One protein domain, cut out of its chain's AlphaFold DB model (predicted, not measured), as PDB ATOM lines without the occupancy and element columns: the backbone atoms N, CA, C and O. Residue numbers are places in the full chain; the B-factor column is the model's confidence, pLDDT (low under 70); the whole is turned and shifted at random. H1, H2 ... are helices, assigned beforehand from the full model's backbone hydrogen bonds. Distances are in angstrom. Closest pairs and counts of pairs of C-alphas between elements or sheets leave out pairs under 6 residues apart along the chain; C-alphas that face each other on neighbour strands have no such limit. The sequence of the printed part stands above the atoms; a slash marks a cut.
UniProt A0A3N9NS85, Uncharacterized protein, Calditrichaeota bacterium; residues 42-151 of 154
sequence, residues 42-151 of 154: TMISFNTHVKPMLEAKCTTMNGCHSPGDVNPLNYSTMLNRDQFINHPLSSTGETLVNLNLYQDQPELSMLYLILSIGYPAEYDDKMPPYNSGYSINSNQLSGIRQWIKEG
ATOM      1  N   THR A  42     181.805 179.781 153.504       97.50
ATOM      2  CA  THR A  42     182.327 179.946 152.140       97.50
ATOM      3  C   THR A  42     181.257 180.454 151.175       97.50
ATOM      4  O   THR A  42     180.073 180.481 151.516       97.50
ATOM      5  N   MET A  43     181.664 180.785 149.946       96.81
ATOM      6  CA  MET A  43     180.797 181.289 148.871       96.81
ATOM      7  C   MET A  43     180.090 182.580 149.272       96.81
ATOM      8  O   MET A  43     178.899 182.778 149.020       96.81
ATOM      9  N   ILE A  44     180.844 183.458 149.918       97.44
ATOM     10  CA  ILE A  44     180.320 184.726 150.385       97.44
ATOM     11  C   ILE A  44     180.180 185.633 149.167       97.44
ATOM     12  O   ILE A  44     181.120 185.845 148.401       97.44
ATOM     13  N   SER A  45     178.971 186.144 148.986       96.06
ATOM     14  CA  SER A  45     178.599 187.039 147.892       96.06
ATOM     15  C   SER A  45     178.424 188.452 148.427       96.06
ATOM     16  O   SER A  45     177.853 188.658 149.507       96.06
ATOM     17  N   PHE A  46     178.891 189.432 147.658       96.69
ATOM     18  CA  PHE A  46     178.705 190.834 147.982       96.69
ATOM     19  C   PHE A  46     177.221 191.169 148.123       96.69
ATOM     20  O   PHE A  46     176.806 191.698 149.147       96.69
ATOM     21  N   ASN A  47     176.405 190.803 147.138       93.44
ATOM     22  CA  ASN A  47     175.005 191.215 147.062       93.44
ATOM     23  C   ASN A  47     174.108 190.544 148.108       93.44
ATOM     24  O   ASN A  47     173.096 191.119 148.500       93.44
ATOM     25  N   THR A  48     174.463 189.338 148.553       92.88
ATOM     26  CA  THR A  48     173.622 188.548 149.469       92.88
ATOM     27  C   THR A  48     174.092 188.574 150.920       92.88
ATOM     28  O   THR A  48     173.282 188.322 151.806       92.88
ATOM     29  N   HIS A  49     175.361 188.908 151.183       94.25
ATOM     30  CA  HIS A  49     175.926 188.879 152.539       94.25
ATOM     31  C   HIS A  49     176.587 190.206 152.931       94.25
ATOM     32  O   HIS A  49     176.217 190.808 153.938       94.25
ATOM     33  N   VAL A  50     177.540 190.697 152.130       94.38
ATOM     34  CA  VAL A  50     178.346 191.881 152.490       94.38
ATOM     35  C   VAL A  50     177.514 193.155 152.451       94.38
ATOM     36  O   VAL A  50     177.458 193.888 153.434       94.38
ATOM     37  N   LYS A  51     176.846 193.411 151.328       91.38
ATOM     38  CA  LYS A  51     176.064 194.621 151.094       91.38
ATOM     39  C   LYS A  51     174.933 194.790 152.112       91.38
ATOM     40  O   LYS A  51     174.891 195.865 152.700       91.38
ATOM     41  N   PRO A  52     174.098 193.777 152.421       88.44
ATOM     42  CA  PRO A  52     173.081 193.923 153.464       88.44
ATOM     43  C   PRO A  52     173.664 194.321 154.829       88.44
ATOM     44  O   PRO A  52     173.120 195.191 155.508       88.44
ATOM     45  N   MET A  53     174.811 193.748 155.214       89.44
ATOM     46  CA  MET A  53     175.499 194.112 156.457       89.44
ATOM     47  C   MET A  53     176.021 195.560 156.422       89.44
ATOM     48  O   MET A  53     175.867 196.287 157.405       89.44
ATOM     49  N   LEU A  54     176.624 195.994 155.308       88.88
ATOM     50  CA  LEU A  54     177.088 197.376 155.124       88.88
ATOM     51  C   LEU A  54     175.919 198.366 155.158       88.88
ATOM     52  O   LEU A  54     175.999 199.394 155.826       88.88
ATOM     53  N   GLU A  55     174.815 198.050 154.485       83.69
ATOM     54  CA  GLU A  55     173.626 198.899 154.459       83.69
ATOM     55  C   GLU A  55     173.054 199.081 155.873       83.69
ATOM     56  O   GLU A  55     172.821 200.216 156.300       83.69
ATOM     57  N   ALA A  56     172.944 198.001 156.648       81.44
ATOM     58  CA  ALA A  56     172.428 198.050 158.013       81.44
ATOM     59  C   ALA A  56     173.361 198.768 159.004       81.44
ATOM     60  O   ALA A  56     172.888 199.507 159.865       81.44
ATOM     61  N   LYS A  57     174.682 198.563 158.914       82.75
ATOM     62  CA  LYS A  57     175.628 199.038 159.945       82.75
ATOM     63  C   LYS A  57     176.363 200.325 159.593       82.75
ATOM     64  O   LYS A  57     176.787 201.037 160.501       82.75
ATOM     65  N   CYS A  58     176.509 200.633 158.308       83.00
ATOM     66  CA  CYS A  58     177.303 201.767 157.834       83.00
ATOM     67  C   CYS A  58     176.437 202.880 157.228       83.00
ATOM     68  O   CYS A  58     176.837 204.044 157.270       83.00
ATOM     69  N   THR A  59     175.262 202.551 156.674       77.19
ATOM     70  CA  THR A  59     174.454 203.513 155.903       77.19
ATOM     71  C   THR A  59     173.272 204.107 156.690       77.19
ATOM     72  O   THR A  59     173.450 204.613 157.799       77.19
ATOM     73  N   THR A  60     172.072 204.106 156.108       58.47
ATOM     74  CA  THR A  60     170.860 204.872 156.448       58.47
ATOM     75  C   THR A  60     170.355 204.732 157.883       58.47
ATOM     76  O   THR A  60     169.554 205.554 158.314       58.47
ATOM     77  N   MET A  61     170.829 203.742 158.635       55.44
ATOM     78  CA  MET A  61     170.453 203.535 160.034       55.44
ATOM     79  C   MET A  61     171.246 204.397 161.027       55.44
ATOM     80  O   MET A  61     170.702 204.756 162.066       55.44
ATOM     81  N   ASN A  62     172.489 204.776 160.686       56.47
ATOM     82  CA  ASN A  62     173.390 205.575 161.538       56.47
ATOM     83  C   ASN A  62     173.967 206.820 160.848       56.47
ATOM     84  O   ASN A  62     174.654 207.619 161.479       56.47
ATOM     85  N   GLY A  63     173.690 207.017 159.557       58.12
ATOM     86  CA  GLY A  63     173.919 208.293 158.884       58.12
ATOM     87  C   GLY A  63     175.330 208.527 158.340       58.12
ATOM     88  O   GLY A  63     175.447 209.337 157.432       58.12
ATOM     89  N   CYS A  64     176.364 207.809 158.795       77.69
ATOM     90  CA  CYS A  64     177.766 208.126 158.459       77.69
ATOM     91  C   CYS A  64     178.182 207.838 157.006       77.69
ATOM     92  O   CYS A  64     179.184 208.357 156.535       77.69
ATOM     93  N   HIS A  65     177.457 206.980 156.285       83.00
ATOM     94  CA  HIS A  65     177.706 206.733 154.861       83.00
ATOM     95  C   HIS A  65     176.396 206.782 154.067       83.00
ATOM     96  O   HIS A  65     176.093 205.892 153.274       83.00
ATOM     97  N   SER A  66     175.573 207.805 154.315       75.69
ATOM     98  CA  SER A  66     174.237 207.965 153.712       75.69
ATOM     99  C   SER A  66     174.235 208.871 152.469       75.69
ATOM    100  O   SER A  66     175.201 209.600 152.227       75.69
ATOM    101  N   PRO A  67     173.167 208.855 151.641       69.50
ATOM    102  CA  PRO A  67     173.018 209.822 150.556       69.50
ATOM    103  C   PRO A  67     173.036 211.259 151.094       69.50
ATOM    104  O   PRO A  67     172.237 211.604 151.962       69.50
ATOM    105  N   GLY A  68     173.928 212.099 150.564       66.38
ATOM    106  CA  GLY A  68     174.073 213.496 150.989       66.38
ATOM    107  C   GLY A  68     175.100 213.735 152.099       66.38
ATOM    108  O   GLY A  68     175.303 214.887 152.472       66.38
ATOM    109  N   ASP A  69     175.765 212.686 152.591       70.31
ATOM    110  CA  ASP A  69     176.945 212.841 153.441       70.31
ATOM    111  C   ASP A  69     178.149 213.359 152.622       70.31
ATOM    112  O   ASP A  69     178.296 213.046 151.437       70.31
ATOM    113  N   VAL A  70     179.009 214.156 153.259       68.69
ATOM    114  CA  VAL A  70     180.295 214.624 152.720       68.69
ATOM    115  C   VAL A  70     181.397 213.570 152.840       68.69
ATOM    116  O   VAL A  70     182.506 213.793 152.350       68.69
ATOM    117  N   ASN A  71     181.112 212.429 153.480       71.88
ATOM    118  CA  ASN A  71     182.067 211.336 153.583       71.88
ATOM    119  C   ASN A  71     182.467 210.804 152.187       71.88
ATOM    120  O   ASN A  71     181.597 210.540 151.350       71.88
ATOM    121  N   PRO A  72     183.778 210.623 151.918       67.44
ATOM    122  CA  PRO A  72     184.288 210.158 150.623       67.44
ATOM    123  C   PRO A  72     183.687 208.813 150.209       67.44
ATOM    124  O   PRO A  72     183.278 208.636 149.059       67.44
ATOM    125  N   LEU A  73     183.576 207.894 151.169       75.31
ATOM    126  CA  LEU A  73     182.816 206.664 151.032       75.31
ATOM    127  C   LEU A  73     181.352 206.997 151.332       75.31
ATOM    128  O   LEU A  73     180.966 207.115 152.487       75.31
ATOM    129  N   ASN A  74     180.533 207.201 150.310       72.69
ATOM    130  CA  ASN A  74     179.111 207.501 150.492       72.69
ATOM    131  C   ASN A  74     178.238 206.308 150.085       72.69
ATOM    132  O   ASN A  74     178.703 205.369 149.437       72.69
ATOM    133  N   TYR A  75     176.949 206.368 150.411       68.19
ATOM    134  CA  TYR A  75     175.981 205.310 150.109       68.19
ATOM    135  C   TYR A  75     176.083 204.767 148.679       68.19
ATOM    136  O   TYR A  75     176.074 203.558 148.473       68.19
ATOM    137  N   SER A  76     176.239 205.646 147.681       67.62
ATOM    138  CA  SER A  76     176.282 205.220 146.278       67.62
ATOM    139  C   SER A  76     177.490 204.337 145.960       67.62
ATOM    140  O   SER A  76     177.364 203.414 145.161       67.62
ATOM    141  N   THR A  77     178.619 204.545 146.645       70.12
ATOM    142  CA  THR A  77     179.814 203.695 146.508       70.12
ATOM    143  C   THR A  77     179.657 202.320 147.157       70.12
ATOM    144  O   THR A  77     180.346 201.391 146.757       70.12
ATOM    145  N   MET A  78     178.729 202.154 148.108       77.69
ATOM    146  CA  MET A  78     178.458 200.873 148.776       77.69
ATOM    147  C   MET A  78     177.423 200.004 148.039       77.69
ATOM    148  O   MET A  78     177.232 198.843 148.388       77.69
ATOM    149  N   LEU A  79     176.753 200.531 147.006       79.19
ATOM    150  CA  LEU A  79     175.711 199.799 146.272       79.19
ATOM    151  C   LEU A  79     176.255 198.746 145.308       79.19
ATOM    152  O   LEU A  79     175.529 197.804 144.973       79.19
ATOM    153  N   ASN A  80     177.482 198.941 144.836       89.50
ATOM    154  CA  ASN A  80     178.133 198.132 143.823       89.50
ATOM    155  C   ASN A  80     179.485 197.654 144.353       89.50
ATOM    156  O   ASN A  80     180.280 198.446 144.856       89.50
ATOM    157  N   ARG A  81     179.747 196.359 144.203       93.94
ATOM    158  CA  ARG A  81     180.965 195.714 144.685       93.94
ATOM    159  C   ARG A  81     182.223 196.351 144.113       93.94
ATOM    160  O   ARG A  81     183.148 196.619 144.871       93.94
ATOM    161  N   ASP A  82     182.276 196.593 142.805       93.94
ATOM    162  CA  ASP A  82     183.467 197.146 142.152       93.94
ATOM    163  C   ASP A  82     183.738 198.576 142.605       93.94
ATOM    164  O   ASP A  82     184.887 198.938 142.848       93.94
ATOM    165  N   GLN A  83     182.698 199.388 142.766       91.75
ATOM    166  CA  GLN A  83     182.850 200.731 143.322       91.75
ATOM    167  C   GLN A  83     183.313 200.686 144.778       91.75
ATOM    168  O   GLN A  83     184.176 201.473 145.159       91.75
ATOM    169  N   PHE A  84     182.787 199.746 145.563       93.44
ATOM    170  CA  PHE A  84     183.150 199.579 146.962       93.44
ATOM    171  C   PHE A  84     184.604 199.129 147.120       93.44
ATOM    172  O   PHE A  84     185.395 199.799 147.778       93.44
ATOM    173  N   ILE A  85     185.001 198.028 146.475       95.38
ATOM    174  CA  ILE A  85     186.347 197.468 146.640       95.38
ATOM    175  C   ILE A  85     187.445 198.379 146.087       95.38
ATOM    176  O   ILE A  85     188.534 198.401 146.655       95.38
ATOM    177  N   ASN A  86     187.159 199.146 145.027       94.38
ATOM    178  CA  ASN A  86     188.102 200.084 144.414       94.38
ATOM    179  C   ASN A  86     188.047 201.487 145.034       94.38
ATOM    180  O   ASN A  86     188.762 202.379 144.573       94.38
ATOM    181  N   HIS A  87     187.218 201.714 146.056       91.75
ATOM    182  CA  HIS A  87     187.162 203.009 146.720       91.75
ATOM    183  C   HIS A  87     188.489 203.290 147.445       91.75
ATOM    184  O   HIS A  87     188.892 202.473 148.278       91.75
ATOM    185  N   PRO A  88     189.175 204.411 147.161       91.50
ATOM    186  CA  PRO A  88     190.424 204.749 147.824       91.50
ATOM    187  C   PRO A  88     190.164 205.306 149.224       91.50
ATOM    188  O   PRO A  88     189.360 206.219 149.412       91.50
ATOM    189  N   LEU A  89     190.899 204.810 150.212       87.12
ATOM    190  CA  LEU A  89     190.905 205.371 151.551       87.12
ATOM    191  C   LEU A  89     191.563 206.753 151.522       87.12
ATOM    192  O   LEU A  89     192.663 206.913 151.000       87.12
ATOM    193  N   SER A  90     190.927 207.766 152.107       84.00
ATOM    194  CA  SER A  90     191.455 209.137 152.046       84.00
ATOM    195  C   SER A  90     192.777 209.333 152.795       84.00
ATOM    196  O   SER A  90     193.523 210.248 152.459       84.00
ATOM    197  N   SER A  91     193.083 208.483 153.779       82.62
ATOM    198  CA  SER A  91     194.324 208.560 154.557       82.62
ATOM    199  C   SER A  91     195.543 207.983 153.828       82.62
ATOM    200  O   SER A  91     196.652 208.462 154.048       82.62
ATOM    201  N   THR A  92     195.363 206.990 152.947       87.38
ATOM    202  CA  THR A  92     196.482 206.283 152.288       87.38
ATOM    203  C   THR A  92     196.429 206.271 150.764       87.38
ATOM    204  O   THR A  92     197.444 206.011 150.122       87.38
ATOM    205  N   GLY A  93     195.266 206.530 150.166       89.94
ATOM    206  CA  GLY A  93     195.011 206.354 148.735       89.94
ATOM    207  C   GLY A  93     194.870 204.893 148.294       89.94
ATOM    208  O   GLY A  93     194.598 204.639 147.122       89.94
ATOM    209  N   GLU A  94     195.037 203.931 149.205       92.81
ATOM    210  CA  GLU A  94     194.872 202.508 148.918       92.81
ATOM    211  C   GLU A  94     193.392 202.129 148.836       92.81
ATOM    212  O   GLU A  94     192.560 202.687 149.548       92.81
ATOM    213  N   THR A  95     193.046 201.181 147.965       95.31
ATOM    214  CA  THR A  95     191.659 200.740 147.822       95.31
ATOM    215  C   THR A  95     191.195 199.921 149.030       95.31
ATOM    216  O   THR A  95     191.993 199.237 149.675       95.31
ATOM    217  N   LEU A  96     189.892 199.947 149.333       94.38
ATOM    218  CA  LEU A  96     189.318 199.187 150.453       94.38
ATOM    219  C   LEU A  96     189.661 197.691 150.389       94.38
ATOM    220  O   LEU A  96     189.960 197.075 151.418       94.38
ATOM    221  N   VAL A  97     189.652 197.113 149.185       96.94
ATOM    222  CA  VAL A  97     190.128 195.750 148.941       96.94
ATOM    223  C   VAL A  97     191.054 195.739 147.730       96.94
ATOM    224  O   VAL A  97     190.628 195.932 146.593       96.94
ATOM    225  N   ASN A  98     192.337 195.467 147.970       96.94
ATOM    226  CA  ASN A  98     193.336 195.263 146.925       96.94
ATOM    227  C   ASN A  98     193.648 193.766 146.791       96.94
ATOM    228  O   ASN A  98     194.522 193.232 147.475       96.94
ATOM    229  N   LEU A  99     192.920 193.075 145.909       96.50
ATOM    230  CA  LEU A  99     193.056 191.621 145.735       96.50
ATOM    231  C   LEU A  99     194.445 191.198 145.236       96.50
ATOM    232  O   LEU A  99     194.896 190.106 145.565       96.50
ATOM    233  N   ASN A 100     195.151 192.068 144.510       96.94
ATOM    234  CA  ASN A 100     196.504 191.767 144.036       96.94
ATOM    235  C   ASN A 100     197.524 191.697 145.180       96.94
ATOM    236  O   ASN A 100     198.541 191.022 145.041       96.94
ATOM    237  N   LEU A 101     197.276 192.411 146.281       95.75
ATOM    238  CA  LEU A 101     198.179 192.456 147.431       95.75
ATOM    239  C   LEU A 101     197.725 191.537 148.567       95.75
ATOM    240  O   LEU A 101     198.561 190.905 149.212       95.75
ATOM    241  N   TYR A 102     196.414 191.457 148.818       97.50
ATOM    242  CA  TYR A 102     195.892 190.927 150.082       97.50
ATOM    243  C   TYR A 102     194.882 189.791 149.940       97.50
ATOM    244  O   TYR A 102     194.299 189.392 150.942       97.50
ATOM    245  N   GLN A 103     194.667 189.219 148.752       97.12
ATOM    246  CA  GLN A 103     193.769 188.061 148.637       97.12
ATOM    247  C   GLN A 103     194.239 186.877 149.505       97.12
ATOM    248  O   GLN A 103     193.428 186.257 150.192       97.12
ATOM    249  N   ASP A 104     195.546 186.603 149.541       97.50
ATOM    250  CA  ASP A 104     196.120 185.526 150.364       97.50
ATOM    251  C   ASP A 104     196.371 185.937 151.827       97.50
ATOM    252  O   ASP A 104     196.600 185.080 152.680       97.50
ATOM    253  N   GLN A 105     196.304 187.240 152.121       97.69
ATOM    254  CA  GLN A 105     196.498 187.831 153.451       97.69
ATOM    255  C   GLN A 105     195.367 188.830 153.754       97.69
ATOM    256  O   GLN A 105     195.615 190.030 153.896       97.69
ATOM    257  N   PRO A 106     194.103 188.371 153.813       97.81
ATOM    258  CA  PRO A 106     192.928 189.245 153.878       97.81
ATOM    259  C   PRO A 106     192.911 190.138 155.123       97.81
ATOM    260  O   PRO A 106     192.320 191.215 155.098       97.81
ATOM    261  N   GLU A 107     193.588 189.722 156.194       97.50
ATOM    262  CA  GLU A 107     193.779 190.520 157.406       97.50
ATOM    263  C   GLU A 107     194.593 191.809 157.209       97.50
ATOM    264  O   GLU A 107     194.521 192.692 158.059       97.50
ATOM    265  N   LEU A 108     195.325 191.943 156.098       96.50
ATOM    266  CA  LEU A 108     196.059 193.161 155.732       96.50
ATOM    267  C   LEU A 108     195.258 194.091 154.808       96.50
ATOM    268  O   LEU A 108     195.693 195.206 154.534       96.50
ATOM    269  N   SER A 109     194.082 193.663 154.335       97.31
ATOM    270  CA  SER A 109     193.218 194.509 153.508       97.31
ATOM    271  C   SER A 109     192.692 195.696 154.310       97.31
ATOM    272  O   SER A 109     192.224 195.522 155.437       97.31
ATOM    273  N   MET A 110     192.663 196.885 153.698       95.81
ATOM    274  CA  MET A 110     192.211 198.122 154.352       95.81
ATOM    275  C   MET A 110     190.825 197.972 154.988       95.81
ATOM    276  O   MET A 110     190.647 198.302 156.157       95.81
ATOM    277  N   LEU A 111     189.866 197.381 154.267       95.88
ATOM    278  CA  LEU A 111     188.534 197.089 154.798       95.88
ATOM    279  C   LEU A 111     188.586 196.249 156.083       95.88
ATOM    280  O   LEU A 111     187.902 196.568 157.049       95.88
ATOM    281  N   TYR A 112     189.395 195.187 156.120       97.25
ATOM    282  CA  TYR A 112     189.487 194.334 157.305       97.25
ATOM    283  C   TYR A 112     190.122 195.077 158.484       97.25
ATOM    284  O   TYR A 112     189.634 194.974 159.611       97.25
ATOM    285  N   LEU A 113     191.182 195.849 158.245       95.81
ATOM    286  CA  LEU A 113     191.863 196.622 159.287       95.81
ATOM    287  C   LEU A 113     190.932 197.672 159.907       95.81
ATOM    288  O   LEU A 113     190.797 197.718 161.130       95.81
ATOM    289  N   ILE A 114     190.213 198.430 159.075       94.06
ATOM    290  CA  ILE A 114     189.236 199.441 159.509       94.06
ATOM    291  C   ILE A 114     188.146 198.820 160.400       94.06
ATOM    292  O   ILE A 114     187.782 199.400 161.422       94.06
ATOM    293  N   LEU A 115     187.641 197.632 160.047       94.12
ATOM    294  CA  LEU A 115     186.576 196.964 160.807       94.12
ATOM    295  C   LEU A 115     187.081 196.243 162.070       94.12
ATOM    296  O   LEU A 115     186.340 196.095 163.045       94.12
ATOM    297  N   SER A 116     188.326 195.761 162.072       94.50
ATOM    298  CA  SER A 116     188.877 194.964 163.178       94.50
ATOM    299  C   SER A 116     189.507 195.826 164.267       94.50
ATOM    300  O   SER A 116     189.131 195.714 165.441       94.50
ATOM    301  N   ILE A 117     190.446 196.686 163.879       91.94
ATOM    302  CA  ILE A 117     191.328 197.417 164.793       91.94
ATOM    303  C   ILE A 117     191.260 198.937 164.622       91.94
ATOM    304  O   ILE A 117     191.677 199.641 165.533       91.94
ATOM    305  N   GLY A 118     190.695 199.430 163.516       91.25
ATOM    306  CA  GLY A 118     190.821 200.828 163.108       91.25
ATOM    307  C   GLY A 118     192.124 201.066 162.349       91.25
ATOM    308  O   GLY A 118     193.146 200.432 162.617       91.25
ATOM    309  N   TYR A 119     192.077 201.927 161.334       90.62
ATOM    310  CA  TYR A 119     193.241 202.187 160.497       90.62
ATOM    311  C   TYR A 119     193.258 203.631 159.970       90.62
ATOM    312  O   TYR A 119     192.251 204.055 159.400       90.62
ATOM    313  N   PRO A 120     194.398 204.350 160.051       86.12
ATOM    314  CA  PRO A 120     195.677 203.919 160.640       86.12
ATOM    315  C   PRO A 120     195.574 203.618 162.145       86.12
ATOM    316  O   PRO A 120     194.742 204.200 162.831       86.12
ATOM    317  N   ALA A 121     196.373 202.672 162.650       83.38
ATOM    318  CA  ALA A 121     196.211 202.118 164.005       83.38
ATOM    319  C   ALA A 121     196.462 203.146 165.126       83.38
ATOM    320  O   ALA A 121     196.050 202.954 166.268       83.38
ATOM    321  N   GLU A 122     197.163 204.230 164.803       81.19
ATOM    322  CA  GLU A 122     197.381 205.384 165.670       81.19
ATOM    323  C   GLU A 122     196.138 206.278 165.857       81.19
ATOM    324  O   GLU A 122     196.147 207.134 166.745       81.19
ATOM    325  N   TYR A 123     195.077 206.080 165.068       80.25
ATOM    326  CA  TYR A 123     193.816 206.817 165.158       80.25
ATOM    327  C   TYR A 123     192.671 205.901 165.604       80.25
ATOM    328  O   TYR A 123     192.647 204.710 165.297       80.25
ATOM    329  N   ASP A 124     191.679 206.472 166.293       76.56
ATOM    330  CA  ASP A 124     190.445 205.767 166.672       76.56
ATOM    331  C   ASP A 124     189.442 205.710 165.502       76.56
ATOM    332  O   ASP A 124     188.260 206.018 165.639       76.56
ATOM    333  N   ASP A 125     189.936 205.334 164.320       83.38
ATOM    334  CA  ASP A 125     189.189 205.312 163.054       83.38
ATOM    335  C   ASP A 125     188.553 203.934 162.793       83.38
ATOM    336  O   ASP A 125     188.380 203.490 161.653       83.38
ATOM    337  N   LYS A 126     188.222 203.206 163.865       90.81
ATOM    338  CA  LYS A 126     187.516 201.929 163.761       90.81
ATOM    339  C   LYS A 126     186.078 202.160 163.312       90.81
ATOM    340  O   LYS A 126     185.362 202.977 163.887       90.81
ATOM    341  N   MET A 127     185.640 201.382 162.323       89.25
ATOM    342  CA  MET A 127     184.262 201.424 161.840       89.25
ATOM    343  C   MET A 127     183.484 200.146 162.198       89.25
ATOM    344  O   MET A 127     184.028 199.045 162.099       89.25
ATOM    345  N   PRO A 128     182.186 200.260 162.538       87.62
ATOM    346  CA  PRO A 128     181.487 201.495 162.892       87.62
ATOM    347  C   PRO A 128     182.101 202.177 164.130       87.62
ATOM    348  O   PRO A 128     182.660 201.477 164.979       87.62
ATOM    349  N   PRO A 129     181.984 203.512 164.263       85.19
ATOM    350  CA  PRO A 129     182.492 204.230 165.429       85.19
ATOM    351  C   PRO A 129     181.856 203.717 166.726       85.19
ATOM    352  O   PRO A 129     180.677 203.357 166.740       85.19
ATOM    353  N   TYR A 130     182.590 203.740 167.843       80.62
ATOM    354  CA  TYR A 130     182.090 203.230 169.131       80.62
ATOM    355  C   TYR A 130     180.787 203.893 169.600       80.62
ATOM    356  O   TYR A 130     179.959 203.256 170.248       80.62
ATOM    357  N   ASN A 131     180.578 205.166 169.260       78.25
ATOM    358  CA  ASN A 131     179.372 205.919 169.604       78.25
ATOM    359  C   ASN A 131     178.172 205.641 168.676       78.25
ATOM    360  O   ASN A 131     177.111 206.219 168.897       78.25
ATOM    361  N   SER A 132     178.314 204.773 167.669       76.75
ATOM    362  CA  SER A 132     177.211 204.394 166.773       76.75
ATOM    363  C   SER A 132     176.160 203.512 167.451       76.75
ATOM    364  O   SER A 132     175.044 203.422 166.956       76.75
ATOM    365  N   GLY A 133     176.493 202.876 168.581       76.19
ATOM    366  CA  GLY A 133     175.605 201.942 169.277       76.19
ATOM    367  C   GLY A 133     175.645 200.515 168.730       76.19
ATOM    368  O   GLY A 133     174.960 199.659 169.271       76.19
ATOM    369  N   TYR A 134     176.476 200.239 167.717       79.12
ATOM    370  CA  TYR A 134     176.558 198.936 167.055       79.12
ATOM    371  C   TYR A 134     178.003 198.521 166.810       79.12
ATOM    372  O   TYR A 134     178.911 199.344 166.747       79.12
ATOM    373  N   SER A 135     178.222 197.218 166.636       83.88
ATOM    374  CA  SER A 135     179.546 196.667 166.340       83.88
ATOM    375  C   SER A 135     179.496 195.591 165.258       83.88
ATOM    376  O   SER A 135     178.443 195.003 164.979       83.88
ATOM    377  N   ILE A 136     180.653 195.354 164.637       89.62
ATOM    378  CA  ILE A 136     180.904 194.169 163.816       89.62
ATOM    379  C   ILE A 136     181.220 193.013 164.762       89.62
ATOM    380  O   ILE A 136     182.168 193.089 165.546       89.62
ATOM    381  N   ASN A 137     180.427 191.946 164.696       91.44
ATOM    382  CA  ASN A 137     180.670 190.750 165.497       91.44
ATOM    383  C   ASN A 137     181.708 189.820 164.833       91.44
ATOM    384  O   ASN A 137     182.142 190.031 163.699       91.44
ATOM    385  N   SER A 138     182.112 188.760 165.539       93.69
ATOM    386  CA  SER A 138     183.141 187.830 165.058       93.69
ATOM    387  C   SER A 138     182.751 187.072 163.785       93.69
ATOM    388  O   SER A 138     183.622 186.822 162.953       93.69
ATOM    389  N   ASN A 139     181.471 186.722 163.602       94.94
ATOM    390  CA  ASN A 139     180.995 186.065 162.384       94.94
ATOM    391  C   ASN A 139     181.088 187.012 161.181       94.94
ATOM    392  O   ASN A 139     181.641 186.628 160.157       94.94
ATOM    393  N   GLN A 140     180.642 188.257 161.330       95.00
ATOM    394  CA  GLN A 140     180.707 189.275 160.281       95.00
ATOM    395  C   GLN A 140     182.156 189.595 159.906       95.00
ATOM    396  O   GLN A 140     182.499 189.605 158.726       95.00
ATOM    397  N   LEU A 141     183.038 189.773 160.895       96.44
ATOM    398  CA  LEU A 141     184.457 190.025 160.640       96.44
ATOM    399  C   LEU A 141     185.134 188.834 159.937       96.44
ATOM    400  O   LEU A 141     185.891 189.022 158.982       96.44
ATOM    401  N   SER A 142     184.823 187.605 160.365       97.44
ATOM    402  CA  SER A 142     185.310 186.381 159.709       97.44
ATOM    403  C   SER A 142     184.757 186.239 158.292       97.44
ATOM    404  O   SER A 142     185.481 185.834 157.386       97.44
ATOM    405  N   GLY A 143     183.501 186.629 158.086       97.50
ATOM    406  CA  GLY A 143     182.842 186.653 156.792       97.50
ATOM    407  C   GLY A 143     183.498 187.630 155.818       97.50
ATOM    408  O   GLY A 143     183.818 187.248 154.698       97.50
ATOM    409  N   ILE A 144     183.806 188.857 156.247       98.25
ATOM    410  CA  ILE A 144     184.567 189.817 155.425       98.25
ATOM    411  C   ILE A 144     185.950 189.262 155.074       98.25
ATOM    412  O   ILE A 144     186.360 189.317 153.913       98.25
ATOM    413  N   ARG A 145     186.654 188.671 156.046       98.56
ATOM    414  CA  ARG A 145     187.959 188.037 155.809       98.56
ATOM    415  C   ARG A 145     187.875 186.948 154.744       98.56
ATOM    416  O   ARG A 145     188.695 186.900 153.827       98.56
ATOM    417  N   GLN A 146     186.892 186.066 154.876       98.62
ATOM    418  CA  GLN A 146     186.689 184.955 153.961       98.62
ATOM    419  C   GLN A 146     186.227 185.438 152.579       98.62
ATOM    420  O   GLN A 146     186.717 184.938 151.573       98.62
ATOM    421  N   TRP A 147     185.372 186.457 152.510       98.56
ATOM    422  CA  TRP A 147     184.948 187.076 151.256       98.56
ATOM    423  C   TRP A 147     186.136 187.617 150.460       98.56
ATOM    424  O   TRP A 147     186.268 187.305 149.279       98.56
ATOM    425  N   ILE A 148     187.045 188.356 151.108       98.69
ATOM    426  CA  ILE A 148     188.275 188.861 150.477       98.69
ATOM    427  C   ILE A 148     189.135 187.693 149.979       98.69
ATOM    428  O   ILE A 148     189.548 187.690 148.819       98.69
ATOM    429  N   LYS A 149     189.325 186.664 150.815       98.56
ATOM    430  CA  LYS A 149     190.074 185.447 150.461       98.56
ATOM    431  C   LYS A 149     189.498 184.722 149.240       98.56
ATOM    432  O   LYS A 149     190.239 184.147 148.446       98.56
ATOM    433  N   GLU A 150     188.182 184.754 149.067       98.19
ATOM    434  CA  GLU A 150     187.479 184.143 147.933       98.19
ATOM    435  C   GLU A 150     187.517 184.976 146.644       98.19
ATOM    436  O   GLU A 150     186.931 184.563 145.633       98.19
ATOM    437  N   GLY A 151     188.215 186.115 146.661       97.94
ATOM    438  CA  GLY A 151     188.313 187.052 145.543       97.94
ATOM    439  C   GLY A 151     187.254 188.153 145.578       97.94
ATOM    440  O   GLY A 151     186.974 188.764 144.547       97.94
TER     441      GLY A 151
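AT A GLANCE: This is residues 42 to 151 of the 154 residues of an uncharacterized protein of Calditrichaeota bacterium (UniProt A0A3N9NS85). What shape? A hairpin of H5 and H6, H1 near H6, short H2 to H4 and long loops make a compact body. What fills it? The printed part has 110 residues, under half in six named helices: all helix. It spans 34 by 32 by 25 A; the C-alphas' radius of gyration is 12.9 A.

HOW THE PARTS SIT: Which helices touch? H5, residues 110 to 116, touches residues 141 to 145 alone of H6, residues 138 to 149, in a hairpin at a shallow tilt of 17 degrees. The closest C-alphas, 112 and 145, are 6.7 A apart. And the backbones? Every O i to N i+4 pair is within hydrogen-bond range in H5 and H6; H1, residues 46 to 58, has 7 of 9.

IN THESE COORDINATES: Where does H1 begin? It begins at C-alpha 46 (178.705, 190.834, 147.982). Where does H6 end? It ends at C-alpha 149 (190.074, 185.447, 150.461).

THE WHOLE: Is it cut? The printed part has no cut. Where is confidence low? Among others, residues 60 to 63 have pLDDT under 70.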